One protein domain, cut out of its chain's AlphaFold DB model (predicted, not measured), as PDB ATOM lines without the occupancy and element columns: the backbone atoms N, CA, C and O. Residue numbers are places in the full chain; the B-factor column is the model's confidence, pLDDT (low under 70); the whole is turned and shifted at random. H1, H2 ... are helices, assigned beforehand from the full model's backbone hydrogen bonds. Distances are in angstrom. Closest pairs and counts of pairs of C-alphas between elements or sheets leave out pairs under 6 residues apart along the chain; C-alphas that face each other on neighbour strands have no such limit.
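AT A GLANCE: This is residues 51 to 187 of the 253 residues of the protein "Ntox44 domain-containing protein" of Shewanella hanedai (UniProt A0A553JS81). A compact cluster of crossed helices has H3 and H4 at its core; the long H6 crosses H3, H5 folds back along H4, and the hairpin of H1 and H2 packs on the core. The printed part has 137 residues, with six named helices, H1 to H6 in order, and no named strand: all helix. The radius of gyration of the C-alphas is 14.4 A; they span 45 by 34 by 25 A.

IN THESE COORDINATES: H6, residues 165 to 184, is 29.7 A long, has a kink of 29 degrees near residue 178 and ends at C-alpha 184 (114.428, 200.773, 113.108). H4, residues 119 to 136, measures 26.0 A. H1, residues 51 to 65, begins at C-alpha 51 (105.375, 204.033, 120.199). H2 is residues 72 to 83, H3 101 to 114, H5 146 to 159.

HOW THE PARTS SIT: H6 touches H3 at a steep tilt of 44 degrees, closest C-alphas Gly 109 and Ile 171, 4.2 A. H4, the hub, touches H2, H3, H5 and H6. H4 and H5 form a hairpin at a shallow tilt of 13 degrees. Every O i to N i+4 pair is within hydrogen-bond range in H1 to H5, 11 of 16 in H6.

THE WHOLE: The printed part has no cut. The link H2 to H3 is long. Residues 156 to 166 have pLDDT under 70.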
ATOM      1  N   ASN A  51     104.091 204.643 119.863       94.69
ATOM      2  CA  ASN A  51     105.375 204.033 120.199       94.69
ATOM      3  C   ASN A  51     105.456 203.602 121.666       94.69
ATOM      4  O   ASN A  51     105.839 202.469 121.986       94.69
ATOM      5  N   LYS A  52     104.974 204.440 122.585       95.19
ATOM      6  CA  LYS A  52     104.888 204.084 124.006       95.19
ATOM      7  C   LYS A  52     103.974 202.892 124.260       95.19
ATOM      8  O   LYS A  52     104.224 202.115 125.193       95.19
ATOM      9  N   HIS A  53     102.890 202.757 123.497       95.62
ATOM     10  CA  HIS A  53     102.012 201.598 123.601       95.62
ATOM     11  C   HIS A  53     102.654 200.349 122.990       95.62
ATOM     12  O   HIS A  53     102.617 199.298 123.631       95.62
ATOM     13  N   LEU A  54     103.335 200.454 121.849       96.56
ATOM     14  CA  LEU A  54     104.084 199.345 121.245       96.56
ATOM     15  C   LEU A  54     105.163 198.787 122.177       96.56
ATOM     16  O   LEU A  54     105.230 197.575 122.385       96.56
ATOM     17  N   LYS A  55     105.895 199.654 122.881       94.50
ATOM     18  CA  LYS A  55     106.846 199.237 123.924       94.50
ATOM     19  C   LYS A  55     106.193 198.455 125.071       94.50
ATOM     20  O   LYS A  55     106.834 197.618 125.708       94.50
ATOM     21  N   GLN A  56     104.918 198.713 125.381       94.62
ATOM     22  CA  GLN A  56     104.175 197.915 126.369       94.62
ATOM     23  C   GLN A  56     103.858 196.516 125.831       94.62
ATOM     24  O   GLN A  56     103.934 195.553 126.596       94.62
ATOM     25  N   PHE A  57     103.539 196.398 124.541       95.19
ATOM     26  CA  PHE A  57     103.273 195.117 123.887       95.19
ATOM     27  C   PHE A  57     104.530 194.263 123.722       95.19
ATOM     28  O   PHE A  57     104.460 193.068 124.001       95.19
ATOM     29  N   ASP A  58     105.684 194.859 123.409       94.25
ATOM     30  CA  ASP A  58     106.974 194.151 123.415       94.25
ATOM     31  C   ASP A  58     107.243 193.516 124.786       94.25
ATOM     32  O   ASP A  58     107.406 192.301 124.927       94.25
ATOM     33  N   ARG A  59     107.147 194.321 125.853       93.62
ATOM     34  CA  ARG A  59     107.317 193.836 127.231       93.62
ATOM     35  C   ARG A  59     106.324 192.729 127.581       93.62
ATOM     36  O   ARG A  59     106.700 191.776 128.267       93.62
ATOM     37  N   ALA A  60     105.074 192.843 127.132       89.44
ATOM     38  CA  ALA A  60     104.060 191.812 127.329       89.44
ATOM     39  C   ALA A  60     104.409 190.521 126.567       89.44
ATOM     40  O   ALA A  60     104.299 189.438 127.139       89.44
ATOM     41  N   GLY A  61     104.899 190.623 125.329       88.44
ATOM     42  CA  GLY A  61     105.386 189.497 124.529       88.44
ATOM     43  C   GLY A  61     106.581 188.791 125.173       88.44
ATOM     44  O   GLY A  61     106.590 187.563 125.315       88.44
ATOM     45  N   VAL A  62     107.558 189.557 125.666       90.62
ATOM     46  CA  VAL A  62     108.716 189.036 126.411       90.62
ATOM     47  C   VAL A  62     108.280 188.371 127.719       90.62
ATOM     48  O   VAL A  62     108.779 187.301 128.062       90.62
ATOM     49  N   ALA A  63     107.336 188.954 128.458       87.75
ATOM     50  CA  ALA A  63     106.818 188.345 129.681       87.75
ATOM     51  C   ALA A  63     106.054 187.042 129.389       87.75
ATOM     52  O   ALA A  63     106.290 186.030 130.049       87.75
ATOM     53  N   ALA A  64     105.191 187.045 128.370       83.50
ATOM     54  CA  ALA A  64     104.414 185.886 127.946       83.50
ATOM     55  C   ALA A  64     105.309 184.727 127.481       83.50
ATOM     56  O   ALA A  64     105.038 183.577 127.822       83.50
ATOM     57  N   SER A  65     106.407 185.019 126.776       84.12
ATOM     58  CA  SER A  65     107.355 183.990 126.323       84.12
ATOM     59  C   SER A  65     108.145 183.323 127.455       84.12
ATOM     60  O   SER A  65     108.639 182.210 127.290       84.12
ATOM     61  N   ARG A  66     108.223 183.962 128.629       89.12
ATOM     62  CA  ARG A  66     108.875 183.416 129.833       89.12
ATOM     63  C   ARG A  66     107.951 182.556 130.696       89.12
ATOM     64  O   ARG A  66     108.429 181.928 131.642       89.12
ATOM     65  N   LEU A  67     106.648 182.534 130.415       83.62
ATOM     66  CA  LEU A  67     105.713 181.669 131.129       83.62
ATOM     67  C   LEU A  67     105.920 180.196 130.733       83.62
ATOM     68  O   LEU A  67     106.366 179.908 129.619       83.62
ATOM     69  N   PRO A  68     105.576 179.233 131.610       79.75
ATOM     70  CA  PRO A  68     105.520 177.825 131.229       79.75
ATOM     71  C   PRO A  68     104.619 177.652 130.000       79.75
ATOM     72  O   PRO A  68     103.474 178.100 130.009       79.75
ATOM     73  N   ASN A  69     105.130 177.015 128.944       76.75
ATOM     74  CA  ASN A  69     104.464 176.923 127.639       76.75
ATOM     75  C   ASN A  69     104.213 178.283 126.950       76.75
ATOM     76  O   ASN A  69     103.235 178.406 126.215       76.75
ATOM     77  N   GLY A  70     105.093 179.276 127.145       70.62
ATOM     78  CA  GLY A  70     105.077 180.627 126.552       70.62
ATOM     79  C   GLY A  70     105.185 180.705 125.018       70.62
ATOM     80  O   GLY A  70     105.794 181.616 124.465       70.62
ATOM     81  N   GLY A  71     104.623 179.734 124.305       78.88
ATOM     82  CA  GLY A  71     104.496 179.738 122.858       78.88
ATOM     83  C   GLY A  71     103.384 180.666 122.368       78.88
ATOM     84  O   GLY A  71     102.812 181.470 123.109       78.88
ATOM     85  N   LEU A  72     103.057 180.530 121.084       79.31
ATOM     86  CA  LEU A  72     102.054 181.341 120.392       79.31
ATOM     87  C   LEU A  72     100.720 181.441 121.149       79.31
ATOM     88  O   LEU A  72     100.193 182.535 121.289       79.31
ATOM     89  N   ALA A  73     100.211 180.336 121.702       74.00
ATOM     90  CA  ALA A  73      98.916 180.312 122.390       74.00
ATOM     91  C   ALA A  73      98.854 181.233 123.625       74.00
ATOM     92  O   ALA A  73      97.845 181.905 123.851       74.00
ATOM     93  N   VAL A  74      99.932 181.306 124.412       79.94
ATOM     94  CA  VAL A  74      99.994 182.189 125.590       79.94
ATOM     95  C   VAL A  74     100.042 183.648 125.149       79.94
ATOM     96  O   VAL A  74      99.303 184.473 125.681       79.94
ATOM     97  N   ARG A  75     100.844 183.960 124.127       83.81
ATOM     98  CA  ARG A  75     100.907 185.308 123.545       83.81
ATOM     99  C   ARG A  75      99.553 185.713 122.953       83.81
ATOM    100  O   ARG A  75      99.081 186.804 123.234       83.81
ATOM    101  N   ALA A  76      98.873 184.814 122.243       81.75
ATOM    102  CA  ALA A  76      97.534 185.052 121.693       81.75
ATOM    103  C   ALA A  76      96.508 185.328 122.787       81.75
ATOM    104  O   ALA A  76      95.721 186.262 122.669       81.75
ATOM    105  N   SER A  77      96.574 184.583 123.891       77.44
ATOM    106  CA  SER A  77      95.696 184.805 125.042       77.44
ATOM    107  C   SER A  77      95.929 186.179 125.677       77.44
ATOM    108  O   SER A  77      94.973 186.889 125.976       77.44
ATOM    109  N   VAL A  78      97.193 186.586 125.844       85.56
ATOM    110  CA  VAL A  78      97.543 187.917 126.366       85.56
ATOM    111  C   VAL A  78      97.062 189.015 125.413       85.56
ATOM    112  O   VAL A  78      96.363 189.922 125.862       85.56
ATOM    113  N   MET A  79      97.343 188.896 124.113       87.19
ATOM    114  CA  MET A  79      96.905 189.850 123.087       87.19
ATOM    115  C   MET A  79      95.379 190.012 123.088       87.19
ATOM    116  O   MET A  79      94.869 191.119 123.254       87.19
ATOM    117  N   ALA A  80      94.640 188.901 123.003       82.56
ATOM    118  CA  ALA A  80      93.180 188.904 123.027       82.56
ATOM    119  C   ALA A  80      92.636 189.563 124.300       82.56
ATOM    120  O   ALA A  80      91.677 190.324 124.253       82.56
ATOM    121  N   SER A  81      93.281 189.331 125.442       82.75
ATOM    122  CA  SER A  81      92.866 189.917 126.714       82.75
ATOM    123  C   SER A  81      93.062 191.438 126.794       82.75
ATOM    124  O   SER A  81      92.315 192.115 127.501       82.75
ATOM    125  N   MET A  82      94.044 191.979 126.064       87.94
ATOM    126  CA  MET A  82      94.355 193.410 126.020       87.94
ATOM    127  C   MET A  82      93.391 194.188 125.114       87.94
ATOM    128  O   MET A  82      93.076 195.339 125.426       87.94
ATOM    129  N   PHE A  83      92.902 193.544 124.049       88.81
ATOM    130  CA  PHE A  83      91.951 194.089 123.067       88.81
ATOM    131  C   PHE A  83      90.495 193.643 123.284       88.81
ATOM    132  O   PHE A  83      89.616 193.985 122.492       88.81
ATOM    133  N   ALA A  84      90.228 192.875 124.344       82.56
ATOM    134  CA  ALA A  84      88.878 192.446 124.690       82.56
ATOM    135  C   ALA A  84      87.940 193.655 124.903       82.56
ATOM    136  O   ALA A  84      88.419 194.739 125.256       82.56
ATOM    137  N   PRO A  85      86.617 193.472 124.761       80.88
ATOM    138  CA  PRO A  85      85.643 194.536 124.982       80.88
ATOM    139  C   PRO A  85      85.845 195.271 126.309       80.88
ATOM    140  O   PRO A  85      86.179 194.667 127.339       80.88
ATOM    141  N   HIS A  86      85.664 196.593 126.282       81.81
ATOM    142  CA  HIS A  86      85.820 197.486 127.438       81.81
ATOM    143  C   HIS A  86      87.230 197.517 128.049       81.81
ATOM    144  O   HIS A  86      87.425 197.980 129.180       81.81
ATOM    145  N   ARG A  87      88.239 197.024 127.327       87.00
ATOM    146  CA  ARG A  87      89.643 197.155 127.724       87.00
ATOM    147  C   ARG A  87      90.270 198.388 127.100       87.00
ATOM    148  O   ARG A  87      89.712 199.055 126.238       87.00
ATOM    149  N   LYS A  88      91.480 198.699 127.566       88.44
ATOM    150  CA  LYS A  88      92.225 199.884 127.137       88.44
ATOM    151  C   LYS A  88      92.376 199.956 125.615       88.44
ATOM    152  O   LYS A  88      92.254 201.046 125.069       88.44
ATOM    153  N   TYR A  89      92.612 198.818 124.963       89.88
ATOM    154  CA  TYR A  89      92.854 198.743 123.522       89.88
ATOM    155  C   TYR A  89      91.619 198.331 122.710       89.88
ATOM    156  O   TYR A  89      91.727 198.084 121.516       89.88
ATOM    157  N   ASP A  90      90.429 198.333 123.316       86.25
ATOM    158  CA  ASP A  90      89.162 198.394 122.579       86.25
ATOM    159  C   ASP A  90      88.966 199.829 122.049       86.25
ATOM    160  O   ASP A  90      88.121 200.586 122.519       86.25
ATOM    161  N   LEU A  91      89.866 200.264 121.159       88.00
ATOM    162  CA  LEU A  91      90.097 201.683 120.856       88.00
ATOM    163  C   LEU A  91      88.863 202.384 120.274       88.00
ATOM    164  O   LEU A  91      88.612 203.545 120.601       88.00
ATOM    165  N   LYS A  92      88.062 201.652 119.494       84.88
ATOM    166  CA  LYS A  92      86.802 202.123 118.912       84.88
ATOM    167  C   LYS A  92      85.757 202.452 119.979       84.88
ATOM    168  O   LYS A  92      85.048 203.444 119.852       84.88
ATOM    169  N   ASN A  93      85.656 201.633 121.026       82.88
ATOM    170  CA  ASN A  93      84.613 201.768 122.047       82.88
ATOM    171  C   ASN A  93      85.131 202.380 123.363       82.88
ATOM    172  O   ASN A  93      84.349 202.639 124.281       82.88
ATOM    173  N   ASN A  94      86.438 202.626 123.485       85.06
ATOM    174  CA  ASN A  94      87.042 203.214 124.675       85.06
ATOM    175  C   ASN A  94      86.841 204.742 124.695       85.06
ATOM    176  O   ASN A  94      87.378 205.430 123.827       85.06
ATOM    177  N   PRO A  95      86.154 205.308 125.707       86.50
ATOM    178  CA  PRO A  95      85.824 206.737 125.767       86.50
ATOM    179  C   PRO A  95      87.030 207.673 125.862       86.50
ATOM    180  O   PRO A  95      86.884 208.863 125.609       86.50
ATOM    181  N   ASN A  96      88.211 207.160 126.211       87.00
ATOM    182  CA  ASN A  96      89.433 207.963 126.263       87.00
ATOM    183  C   ASN A  96      90.105 208.145 124.895       87.00
ATOM    184  O   ASN A  96      90.990 208.991 124.779       87.00
ATOM    185  N   TYR A  97      89.734 207.323 123.908       88.44
ATOM    186  CA  TYR A  97      90.386 207.262 122.601       88.44
ATOM    187  C   TYR A  97      89.385 207.472 121.467       88.44
ATOM    188  O   TYR A  97      89.599 208.359 120.652       88.44
ATOM    189  N   MET A  98      88.281 206.713 121.445       87.12
ATOM    190  CA  MET A  98      87.227 206.816 120.424       87.12
ATOM    191  C   MET A  98      87.803 206.829 119.000       87.12
ATOM    192  O   MET A  98      87.482 207.697 118.187       87.12
ATOM    193  N   SER A  99      88.706 205.886 118.720       88.50
ATOM    194  CA  SER A  99      89.401 205.827 117.435       88.50
ATOM    195  C   SER A  99      88.488 205.357 116.304       88.50
ATOM    196  O   SER A  99      87.428 204.765 116.525       88.50
ATOM    197  N   SER A 100      88.954 205.520 115.065       89.00
ATOM    198  CA  SER A 100      88.363 204.800 113.934       89.00
ATOM    199  C   SER A 100      88.575 203.284 114.064       89.00
ATOM    200  O   SER A 100      89.463 202.808 114.782       89.00
ATOM    201  N   GLN A 101      87.747 202.517 113.348       86.25
ATOM    202  CA  GLN A 101      87.933 201.071 113.194       86.25
ATOM    203  C   GLN A 101      89.238 200.757 112.456       86.25
ATOM    204  O   GLN A 101      89.981 199.879 112.879       86.25
ATOM    205  N   GLU A 102      89.535 201.517 111.404       88.12
ATOM    206  CA  GLU A 102      90.745 201.359 110.599       88.12
ATOM    207  C   GLU A 102      92.017 201.537 111.439       88.12
ATOM    208  O   GLU A 102      92.878 200.659 111.436       88.12
ATOM    209  N   PHE A 103      92.094 202.600 112.252       92.19
ATOM    210  CA  PHE A 103      93.211 202.796 113.179       92.19
ATOM    211  C   PHE A 103      93.284 201.686 114.234       92.19
ATOM    212  O   PHE A 103      94.371 201.222 114.564       92.19
ATOM    213  N   GLY A 104      92.141 201.229 114.755       91.25
ATOM    214  CA  GLY A 104      92.096 200.117 115.707       91.25
ATOM    215  C   GLY A 104      92.708 198.830 115.145       91.25
ATOM    216  O   GLY A 104      93.526 198.194 115.812       91.25
ATOM    217  N   ASN A 105      92.364 198.491 113.902       90.44
ATOM    218  CA  ASN A 105      92.903 197.339 113.178       90.44
ATOM    219  C   ASN A 105      94.393 197.505 112.855       90.44
ATOM    220  O   ASN A 105      95.181 196.581 113.050       90.44
ATOM    221  N   TRP A 106      94.796 198.699 112.420       94.06
ATOM    222  CA  TRP A 106      96.199 199.021 112.180       94.06
ATOM    223  C   TRP A 106      97.034 198.885 113.457       94.06
ATOM    224  O   TRP A 106      98.014 198.138 113.497       94.06
ATOM    225  N   PHE A 107      96.588 199.491 114.559       95.75
ATOM    226  CA  PHE A 107      97.294 199.405 115.835       95.75
ATOM    227  C   PHE A 107      97.338 197.968 116.370       95.75
ATOM    228  O   PHE A 107      98.340 197.559 116.960       95.75
ATOM    229  N   TYR A 108      96.289 197.172 116.135       94.12
ATOM    230  CA  TYR A 108      96.300 195.743 116.440       94.12
ATOM    231  C   TYR A 108      97.448 195.022 115.725       94.12
ATOM    232  O   TYR A 108      98.203 194.289 116.367       94.12
ATOM    233  N   GLY A 109      97.608 195.245 114.417       93.94
ATOM    234  CA  GLY A 109      98.693 194.661 113.626       93.94
ATOM    235  C   GLY A 109     100.075 195.041 114.153       93.94
ATOM    236  O   GLY A 109     100.933 194.171 114.341       93.94
ATOM    237  N   ALA A 110     100.261 196.318 114.490       96.88
ATOM    238  CA  ALA A 110     101.508 196.821 115.059       96.88
ATOM    239  C   ALA A 110     101.819 196.195 116.430       96.88
ATOM    240  O   ALA A 110     102.925 195.714 116.685       96.88
ATOM    241  N   ALA A 111     100.822 196.122 117.312       96.69
ATOM    242  CA  ALA A 111     100.957 195.486 118.616       96.69
ATOM    243  C   ALA A 111     101.215 193.969 118.506       96.69
ATOM    244  O   ALA A 111     102.021 193.422 119.265       96.69
ATOM    245  N   ALA A 112     100.590 193.286 117.541       95.00
ATOM    246  CA  ALA A 112     100.820 191.867 117.279       95.00
ATOM    247  C   ALA A 112     102.274 191.602 116.857       95.00
ATOM    248  O   ALA A 112     102.900 190.662 117.359       95.00
ATOM    249  N   ALA A 113     102.848 192.450 115.999       96.38
ATOM    250  CA  ALA A 113     104.257 192.361 115.621       96.38
ATOM    251  C   ALA A 113     105.188 192.464 116.842       96.38
ATOM    252  O   ALA A 113     106.056 191.607 117.011       96.38
ATOM    253  N   GLN A 114     104.946 193.424 117.746       96.25
ATOM    254  CA  GLN A 114     105.717 193.562 118.994       96.25
ATOM    255  C   GLN A 114     105.534 192.382 119.952       96.25
ATOM    256  O   GLN A 114     106.447 192.007 120.681       96.25
ATOM    257  N   MET A 115     104.380 191.718 119.918       93.31
ATOM    258  CA  MET A 115     104.196 190.458 120.638       93.31
ATOM    259  C   MET A 115     104.853 189.250 119.942       93.31
ATOM    260  O   MET A 115     104.811 188.127 120.459       93.31
ATOM    261  N   GLY A 116     105.494 189.453 118.791       92.81
ATOM    262  CA  GLY A 116     106.240 188.449 118.040       92.81
ATOM    263  C   GLY A 116     105.361 187.522 117.201       92.81
ATOM    264  O   GLY A 116     105.730 186.358 117.012       92.81
ATOM    265  N   PHE A 117     104.194 187.997 116.769       92.06
ATOM    266  CA  PHE A 117     103.361 187.322 115.777       92.06
ATOM    267  C   PHE A 117     103.945 187.578 114.392       92.06
ATOM    268  O   PHE A 117     104.345 188.701 114.070       92.06
ATOM    269  N   ASN A 118     103.971 186.555 113.544       92.25
ATOM    270  CA  ASN A 118     104.160 186.788 112.117       92.25
ATOM    271  C   ASN A 118     102.889 187.410 111.504       92.25
ATOM    272  O   ASN A 118     101.832 187.433 112.133       92.25
ATOM    273  N   ARG A 119     102.991 187.898 110.262       88.12
ATOM    274  CA  ARG A 119     101.879 188.557 109.558       88.12
ATOM    275  C   ARG A 119     100.597 187.716 109.547       88.12
ATOM    276  O   ARG A 119      99.537 188.226 109.883       88.12
ATOM    277  N   GLN A 120     100.685 186.430 109.199       83.62
ATOM    278  CA  GLN A 120      99.507 185.563 109.123       83.62
ATOM    279  C   GLN A 120      98.879 185.337 110.502       83.62
ATOM    280  O   GLN A 120      97.660 185.349 110.642       83.62
ATOM    281  N   GLU A 121      99.706 185.152 111.533       87.12
ATOM    282  CA  GLU A 121      99.223 185.007 112.907       87.12
ATOM    283  C   GLU A 121      98.538 186.292 113.397       87.12
ATOM    284  O   GLU A 121      97.526 186.204 114.086       87.12
ATOM    285  N   ALA A 122      99.057 187.468 113.027       88.19
ATOM    286  CA  ALA A 122      98.445 188.757 113.343       88.19
ATOM    287  C   ALA A 122      97.080 188.925 112.656       88.19
ATOM    288  O   ALA A 122      96.117 189.300 113.319       88.19
ATOM    289  N   LEU A 123      96.974 188.573 111.370       84.69
ATOM    290  CA  LEU A 123      95.718 188.590 110.612       84.69
ATOM    291  C   LEU A 123      94.652 187.692 111.249       84.69
ATOM    292  O   LEU A 123      93.575 188.156 111.621       84.69
ATOM    293  N   THR A 124      94.986 186.420 111.482       81.94
ATOM    294  CA  THR A 124      94.073 185.471 112.130       81.94
ATOM    295  C   THR A 124      93.666 185.934 113.529       81.94
ATOM    296  O   THR A 124      92.498 185.825 113.901       81.94
ATOM    297  N   ALA A 125      94.602 186.452 114.327       81.44
ATOM    298  CA  ALA A 125      94.295 186.904 115.679       81.44
ATOM    299  C   ALA A 125      93.417 188.172 115.683       81.44
ATOM    300  O   ALA A 125      92.501 188.262 116.505       81.44
ATOM    301  N   GLY A 126      93.643 189.104 114.750       80.50
ATOM    302  CA  GLY A 126      92.830 190.313 114.586       80.50
ATOM    303  C   GLY A 126      91.391 189.974 114.221       80.50
ATOM    304  O   GLY A 126      90.459 190.421 114.889       80.50
ATOM    305  N   ALA A 127      91.219 189.066 113.260       77.06
ATOM    306  CA  ALA A 127      89.917 188.544 112.876       77.06
ATOM    307  C   ALA A 127      89.178 187.891 114.062       77.06
ATOM    308  O   ALA A 127      88.012 188.195 114.303       77.06
ATOM    309  N   ILE A 128      89.847 187.058 114.870       78.00
ATOM    310  CA  ILE A 128      89.240 186.435 116.066       78.00
ATOM    311  C   ILE A 128      88.805 187.482 117.101       78.00
ATOM    312  O   ILE A 128      87.718 187.370 117.671       78.00
ATOM    313  N   VAL A 129      89.644 188.489 117.366       79.81
ATOM    314  CA  VAL A 129      89.325 189.558 118.325       79.81
ATOM    315  C   VAL A 129      88.106 190.353 117.868       79.81
ATOM    316  O   VAL A 129      87.218 190.607 118.680       79.81
ATOM    317  N   GLN A 130      88.014 190.664 116.577       77.44
ATOM    318  CA  GLN A 130      86.844 191.322 116.007       77.44
ATOM    319  C   GLN A 130      85.573 190.486 116.186       77.44
ATOM    320  O   GLN A 130      84.560 191.015 116.640       77.44
ATOM    321  N   GLN A 131      85.622 189.171 115.936       78.12
ATOM    322  CA  GLN A 131      84.458 188.306 116.171       78.12
ATOM    323  C   GLN A 131      83.997 188.338 117.627       78.12
ATOM    324  O   GLN A 131      82.798 188.340 117.908       78.12
ATOM    325  N   TRP A 132      84.941 188.399 118.566       77.69
ATOM    326  CA  TRP A 132      84.605 188.505 119.978       77.69
ATOM    327  C   TRP A 132      83.978 189.861 120.329       77.69
ATOM    328  O   TRP A 132      82.990 189.906 121.061       77.69
ATOM    329  N   GLN A 133      84.494 190.958 119.770       76.50
ATOM    330  CA  GLN A 133      83.903 192.291 119.933       76.50
ATOM    331  C   GLN A 133      82.488 192.365 119.340       76.50
ATOM    332  O   GLN A 133      81.586 192.919 119.966       76.50
ATOM    333  N   ASN A 134      82.267 191.750 118.179       79.00
ATOM    334  CA  ASN A 134      80.960 191.667 117.529       79.00
ATOM    335  C   ASN A 134      79.959 190.827 118.329       79.00
ATOM    336  O   ASN A 134      78.792 191.197 118.432       79.00
ATOM    337  N   TYR A 135      80.410 189.726 118.933       81.94
ATOM    338  CA  TYR A 135      79.585 188.908 119.820       81.94
ATOM    339  C   TYR A 135      79.131 189.671 121.077       81.94
ATOM    340  O   TYR A 135      77.999 189.484 121.526       81.94
ATOM    341  N   ASP A 136      79.995 190.513 121.654       78.62
ATOM    342  CA  ASP A 136      79.706 191.249 122.896       78.62
ATOM    343  C   ASP A 136      78.935 192.562 122.657       78.62
ATOM    344  O   ASP A 136      78.226 193.064 123.530       78.62
ATOM    345  N   ASN A 137      79.018 193.121 121.447       79.75
ATOM    346  CA  ASN A 137      78.306 194.335 121.076       79.75
ATOM    347  C   ASN A 137      76.814 194.058 120.845       79.75
ATOM    348  O   ASN A 137      76.426 193.601 119.775       79.75
ATOM    349  N   THR A 138      75.950 194.444 121.789       83.81
ATOM    350  CA  THR A 138      74.489 194.230 121.718       83.81
ATOM    351  C   THR A 138      73.791 194.859 120.507       83.81
ATOM    352  O   THR A 138      72.638 194.530 120.238       83.81
ATOM    353  N   ASN A 139      74.448 195.783 119.800       82.56
ATOM    354  CA  ASN A 139      73.916 196.414 118.589       82.56
ATOM    355  C   ASN A 139      74.361 195.705 117.298       82.56
ATOM    356  O   ASN A 139      73.931 196.095 116.212       82.56
ATOM    357  N   HIS A 140      75.234 194.701 117.393       80.50
ATOM    358  CA  HIS A 140      75.706 193.926 116.254       80.50
ATOM    359  C   HIS A 140      74.707 192.804 115.911       80.50
ATOM    360  O   HIS A 140      74.128 192.208 116.821       80.50
ATOM    361  N   PRO A 141      74.494 192.460 114.625       82.56
ATOM    362  CA  PRO A 141      73.608 191.355 114.240       82.56
ATOM    363  C   PRO A 141      74.013 189.995 114.829       82.56
ATOM    364  O   PRO A 141      73.150 189.143 115.025       82.56
ATOM    365  N   ASP A 142      75.298 189.812 115.134       80.19
ATOM    366  CA  ASP A 142      75.846 188.567 115.693       80.19
ATOM    367  C   ASP A 142      75.942 188.579 117.236       80.19
ATOM    368  O   ASP A 142      76.546 187.685 117.837       80.19
ATOM    369  N   ALA A 143      75.352 189.582 117.898       85.56
ATOM    370  CA  ALA A 143      75.404 189.725 119.350       85.56
ATOM    371  C   ALA A 143      74.834 188.494 120.071       85.56
ATOM    372  O   ALA A 143      73.694 188.086 119.838       85.56
ATOM    373  N   GLY A 144      75.612 187.908 120.984       84.38
ATOM    374  CA  GLY A 144      75.199 186.733 121.755       84.38
ATOM    375  C   GLY A 144      75.041 185.436 120.943       84.38
ATOM    376  O   GLY A 144      74.665 184.411 121.518       84.38
ATOM    377  N   ASP A 145      75.344 185.431 119.639       86.31
ATOM    378  CA  ASP A 145      75.273 184.231 118.802       86.31
ATOM    379  C   ASP A 145      76.587 183.440 118.865       86.31
ATOM    380  O   ASP A 145      77.542 183.655 118.114       86.31
ATOM    381  N   VAL A 146      76.620 182.466 119.775       82.69
ATOM    382  CA  VAL A 146      77.774 181.577 119.972       82.69
ATOM    383  C   VAL A 146      78.078 180.739 118.722       82.69
ATOM    384  O   VAL A 146      79.240 180.416 118.468       82.69
ATOM    385  N   SER A 147      77.061 180.379 117.928       83.06
ATOM    386  CA  SER A 147      77.260 179.558 116.726       83.06
ATOM    387  C   SER A 147      77.936 180.366 115.625       83.06
ATOM    388  O   SER A 147      78.846 179.857 114.964       83.06
ATOM    389  N   ARG A 148      77.542 181.634 115.462       82.81
ATOM    390  CA  ARG A 148      78.213 182.556 114.541       82.81
ATOM    391  C   ARG A 148      79.619 182.902 114.985       82.81
ATOM    392  O   ARG A 148      80.525 182.787 114.168       82.81
ATOM    393  N   LEU A 149      79.825 183.192 116.270       78.94
ATOM    394  CA  LEU A 149      81.166 183.395 116.825       78.94
ATOM    395  C   LEU A 149      82.090 182.217 116.478       78.94
ATOM    396  O   LEU A 149      83.174 182.414 115.935       78.94
ATOM    397  N   ALA A 150      81.644 180.984 116.734       76.19
ATOM    398  CA  ALA A 150      82.427 179.790 116.424       76.19
ATOM    399  C   ALA A 150      82.691 179.630 114.915       76.19
ATOM    400  O   ALA A 150      83.821 179.344 114.522       76.19
ATOM    401  N   SER A 151      81.675 179.835 114.068       79.94
ATOM    402  CA  SER A 151      81.810 179.756 112.607       79.94
ATOM    403  C   SER A 151      82.809 180.780 112.066       79.94
ATOM    404  O   SER A 151      83.680 180.436 111.266       79.94
ATOM    405  N   ASN A 152      82.722 182.025 112.530       74.12
ATOM    406  CA  ASN A 152      83.569 183.111 112.054       74.12
ATOM    407  C   ASN A 152      85.012 182.967 112.565       74.12
ATOM    408  O   ASN A 152      85.950 183.247 111.827       74.12
ATOM    409  N   ILE A 153      85.217 182.437 113.780       74.56
ATOM    410  CA  ILE A 153      86.557 182.068 114.271       74.56
ATOM    411  C   ILE A 153      87.181 180.976 113.392       74.56
ATOM    412  O   ILE A 153      88.352 181.073 113.033       74.56
ATOM    413  N   VAL A 154      86.422 179.937 113.025       74.38
ATOM    414  CA  VAL A 154      86.929 178.874 112.139       74.38
ATOM    415  C   VAL A 154      87.303 179.442 110.769       74.38
ATOM    416  O   VAL A 154      88.357 179.090 110.237       74.38
ATOM    417  N   HIS A 155      86.486 180.347 110.227       74.31
ATOM    418  CA  HIS A 155      86.796 181.049 108.986       74.31
ATOM    419  C   HIS A 155      88.105 181.846 109.100       74.31
ATOM    420  O   HIS A 155      89.030 181.583 108.330       74.31
ATOM    421  N   ALA A 156      88.240 182.685 110.131       69.12
ATOM    422  CA  ALA A 156      89.432 183.484 110.420       69.12
ATOM    423  C   ALA A 156      90.716 182.650 110.567       69.12
ATOM    424  O   ALA A 156      91.794 183.055 110.129       69.12
ATOM    425  N   ILE A 157      90.620 181.456 111.160       69.12
ATOM    426  CA  ILE A 157      91.749 180.518 111.251       69.12
ATOM    427  C   ILE A 157      92.148 179.993 109.867       69.12
ATOM    428  O   ILE A 157      93.328 179.760 109.619       69.12
ATOM    429  N   SER A 158      91.183 179.791 108.967       69.44
ATOM    430  CA  SER A 158      91.438 179.235 107.636       69.44
ATOM    431  C   SER A 158      91.901 180.260 106.598       69.44
ATOM    432  O   SER A 158      92.646 179.888 105.693       69.44
ATOM    433  N   THR A 159      91.481 181.523 106.718       68.75
ATOM    434  CA  THR A 159      91.744 182.572 105.717       68.75
ATOM    435  C   THR A 159      92.614 183.711 106.244       68.75
ATOM    436  O   THR A 159      93.332 184.334 105.470       68.75
ATOM    437  N   GLY A 160      92.609 183.968 107.556       63.28
ATOM    438  CA  GLY A 160      93.159 185.199 108.134       63.28
ATOM    439  C   GLY A 160      92.244 186.417 107.971       63.28
ATOM    440  O   GLY A 160      92.636 187.511 108.359       63.28
ATOM    441  N   GLU A 161      91.043 186.242 107.418       66.06
ATOM    442  CA  GLU A 161      90.090 187.323 107.151       66.06
ATOM    443  C   GLU A 161      89.068 187.450 108.298       66.06
ATOM    444  O   GLU A 161      88.631 186.446 108.874       66.06
ATOM    445  N   GLY A 162      88.722 188.694 108.652       59.62
ATOM    446  CA  GLY A 162      87.653 189.042 109.598       59.62
ATOM    447  C   GLY A 162      86.260 188.969 108.967       59.62
ATOM    448  O   GLY A 162      86.090 188.392 107.895       59.62
ATOM    449  N   ASP A 163      85.244 189.559 109.612       59.97
ATOM    450  CA  ASP A 163      83.926 189.688 108.961       59.97
ATOM    451  C   ASP A 163      83.906 190.768 107.867       59.97
ATOM    452  O   ASP A 163      82.953 190.816 107.087       59.97
ATOM    453  N   ASN A 164      84.982 191.560 107.743       55.47
ATOM    454  CA  ASN A 164      85.216 192.452 106.616       55.47
ATOM    455  C   ASN A 164      86.547 192.114 105.928       55.47
ATOM    456  O   ASN A 164      87.608 192.049 106.548       55.47
ATOM    457  N   LEU A 165      86.490 191.960 104.602       54.44
ATOM    458  CA  LEU A 165      87.672 191.826 103.739       54.44
ATOM    459  C   LEU A 165      88.625 193.034 103.862       54.44
ATOM    460  O   LEU A 165      89.820 192.908 103.610       54.44
ATOM    461  N   ASP A 166      88.103 194.183 104.294       66.94
ATOM    462  CA  ASP A 166      88.830 195.450 104.387       66.94
ATOM    463  C   ASP A 166      89.701 195.572 105.651       66.94
ATOM    464  O   ASP A 166      90.482 196.513 105.771       66.94
ATOM    465  N   ASP A 167      89.615 194.628 106.596       72.69
ATOM    466  CA  ASP A 167      90.386 194.686 107.848       72.69
ATOM    467  C   ASP A 167      91.841 194.207 107.677       72.69
ATOM    468  O   ASP A 167      92.718 194.568 108.468       72.69
ATOM    469  N   ALA A 168      92.124 193.423 106.630       80.56
ATOM    470  CA  ALA A 168      93.440 192.831 106.402       80.56
ATOM    471  C   ALA A 168      94.508 193.880 106.063       80.56
ATOM    472  O   ALA A 168      95.601 193.848 106.630       80.56
ATOM    473  N   ALA A 169      94.197 194.833 105.178       86.44
ATOM    474  CA  ALA A 169      95.161 195.844 104.746       86.44
ATOM    475  C   ALA A 169      95.636 196.749 105.904       86.44
ATOM    476  O   ALA A 169      96.850 196.885 106.066       86.44
ATOM    477  N   PRO A 170      94.755 197.283 106.777       90.00
ATOM    478  CA  PRO A 170      95.189 198.010 107.968       90.00
ATOM    479  C   PRO A 170      96.063 197.169 108.908       90.00
ATOM    480  O   PRO A 170      97.111 197.642 109.341       90.00
ATOM    481  N   ILE A 171      95.682 195.914 109.197       90.62
ATOM    482  CA  ILE A 171      96.472 195.021 110.068       90.62
ATOM    483  C   ILE A 171      97.877 194.799 109.491       90.62
ATOM    484  O   ILE A 171      98.862 194.818 110.229       90.62
ATOM    485  N   GLU A 172      97.989 194.598 108.180       91.06
ATOM    486  CA  GLU A 172      99.278 194.440 107.503       91.06
ATOM    487  C   GLU A 172     100.117 195.709 107.543       91.06
ATOM    488  O   GLU A 172     101.311 195.633 107.837       91.06
ATOM    489  N   GLY A 173      99.484 196.856 107.302       93.12
ATOM    490  CA  GLY A 173     100.109 198.168 107.397       93.12
ATOM    491  C   GLY A 173     100.735 198.404 108.767       93.12
ATOM    492  O   GLY A 173     101.926 198.693 108.868       93.12
ATOM    493  N   GLY A 174      99.978 198.149 109.836       96.00
ATOM    494  CA  GLY A 174     100.480 198.277 111.201       96.00
ATOM    495  C   GLY A 174     101.555 197.249 111.551       96.00
ATOM    496  O   GLY A 174     102.539 197.570 112.220       96.00
ATOM    497  N   HIS A 175     101.415 196.007 111.075       96.25
ATOM    498  CA  HIS A 175     102.442 194.976 111.267       96.25
ATOM    499  C   HIS A 175     103.772 195.393 110.623       96.25
ATOM    500  O   HIS A 175     104.812 195.340 111.284       96.25
ATOM    501  N   SER A 176     103.728 195.889 109.381       95.50
ATOM    502  CA  SER A 176     104.898 196.417 108.671       95.50
ATOM    503  C   SER A 176     105.456 197.670 109.340       95.50
ATOM    504  O   SER A 176     106.659 197.720 109.569       95.50
ATOM    505  N   TYR A 177     104.616 198.627 109.756       95.88
ATOM    506  CA  TYR A 177     105.052 199.785 110.548       95.88
ATOM    507  C   TYR A 177     105.908 199.344 111.734       95.88
ATOM    508  O   TYR A 177     107.013 199.836 111.948       95.88
ATOM    509  N   SER A 178     105.434 198.356 112.488       96.31
ATOM    510  CA  SER A 178     106.134 197.914 113.683       96.31
ATOM    511  C   SER A 178     107.501 197.285 113.386       96.31
ATOM    512  O   SER A 178     108.468 197.574 114.089       96.31
ATOM    513  N   LYS A 179     107.590 196.446 112.346       94.94
ATOM    514  CA  LYS A 179     108.813 195.712 111.976       94.94
ATOM    515  C   LYS A 179     109.825 196.550 111.202       94.94
ATOM    516  O   LYS A 179     111.027 196.382 111.390       94.94
ATOM    517  N   ASP A 180     109.337 197.408 110.318       93.81
ATOM    518  CA  ASP A 180     110.155 198.077 109.310       93.81
ATOM    519  C   ASP A 180     110.422 199.542 109.673       93.81
ATOM    520  O   ASP A 180     111.481 200.062 109.321       93.81
ATOM    521  N   VAL A 181     109.515 200.185 110.418       93.81
ATOM    522  CA  VAL A 181     109.626 201.596 110.820       93.81
ATOM    523  C   VAL A 181     110.005 201.709 112.297       93.81
ATOM    524  O   VAL A 181     111.132 202.084 112.602       93.81
ATOM    525  N   TYR A 182     109.113 201.327 113.215       94.50
ATOM    526  CA  TYR A 182     109.291 201.523 114.662       94.50
ATOM    527  C   TYR A 182     110.550 200.840 115.218       94.50
ATOM    528  O   TYR A 182     111.336 201.470 115.916       94.50
ATOM    529  N   GLU A 183     110.786 199.563 114.891       93.50
ATOM    530  CA  GLU A 183     111.976 198.835 115.367       93.50
ATOM    531  C   GLU A 183     113.302 199.410 114.839       93.50
ATOM    532  O   GLU A 183     114.355 199.163 115.433       93.50
ATOM    533  N   ASN A 184     113.258 200.164 113.739       91.75
ATOM    534  CA  ASN A 184     114.428 200.773 113.108       91.75
ATOM    535  C   ASN A 184     114.550 202.278 113.401       91.75
ATOM    536  O   ASN A 184     115.526 202.893 112.969       91.75
ATOM    537  N   ASP A 185     113.595 202.861 114.129       89.88
ATOM    538  CA  ASP A 185     113.599 204.267 114.514       89.88
ATOM    539  C   ASP A 185     114.446 204.472 115.788       89.88
ATOM    540  O   ASP A 185     114.060 204.011 116.873       89.88
ATOM    541  N   PRO A 186     115.605 205.160 115.694       89.56
ATOM    542  CA  PRO A 186     116.462 205.427 116.848       89.56
ATOM    543  C   PRO A 186     115.801 206.334 117.895       89.56
ATOM    544  O   PRO A 186     116.203 206.293 119.059       89.56
ATOM    545  N   ASP A 187     114.786 207.102 117.497       89.25
ATOM    546  CA  ASP A 187     114.078 208.075 118.326       89.25
ATOM    547  C   ASP A 187     112.679 207.575 118.733       89.25
ATOM    548  O   ASP A 187     111.871 208.324 119.287       89.25
TER     549      ASP A 187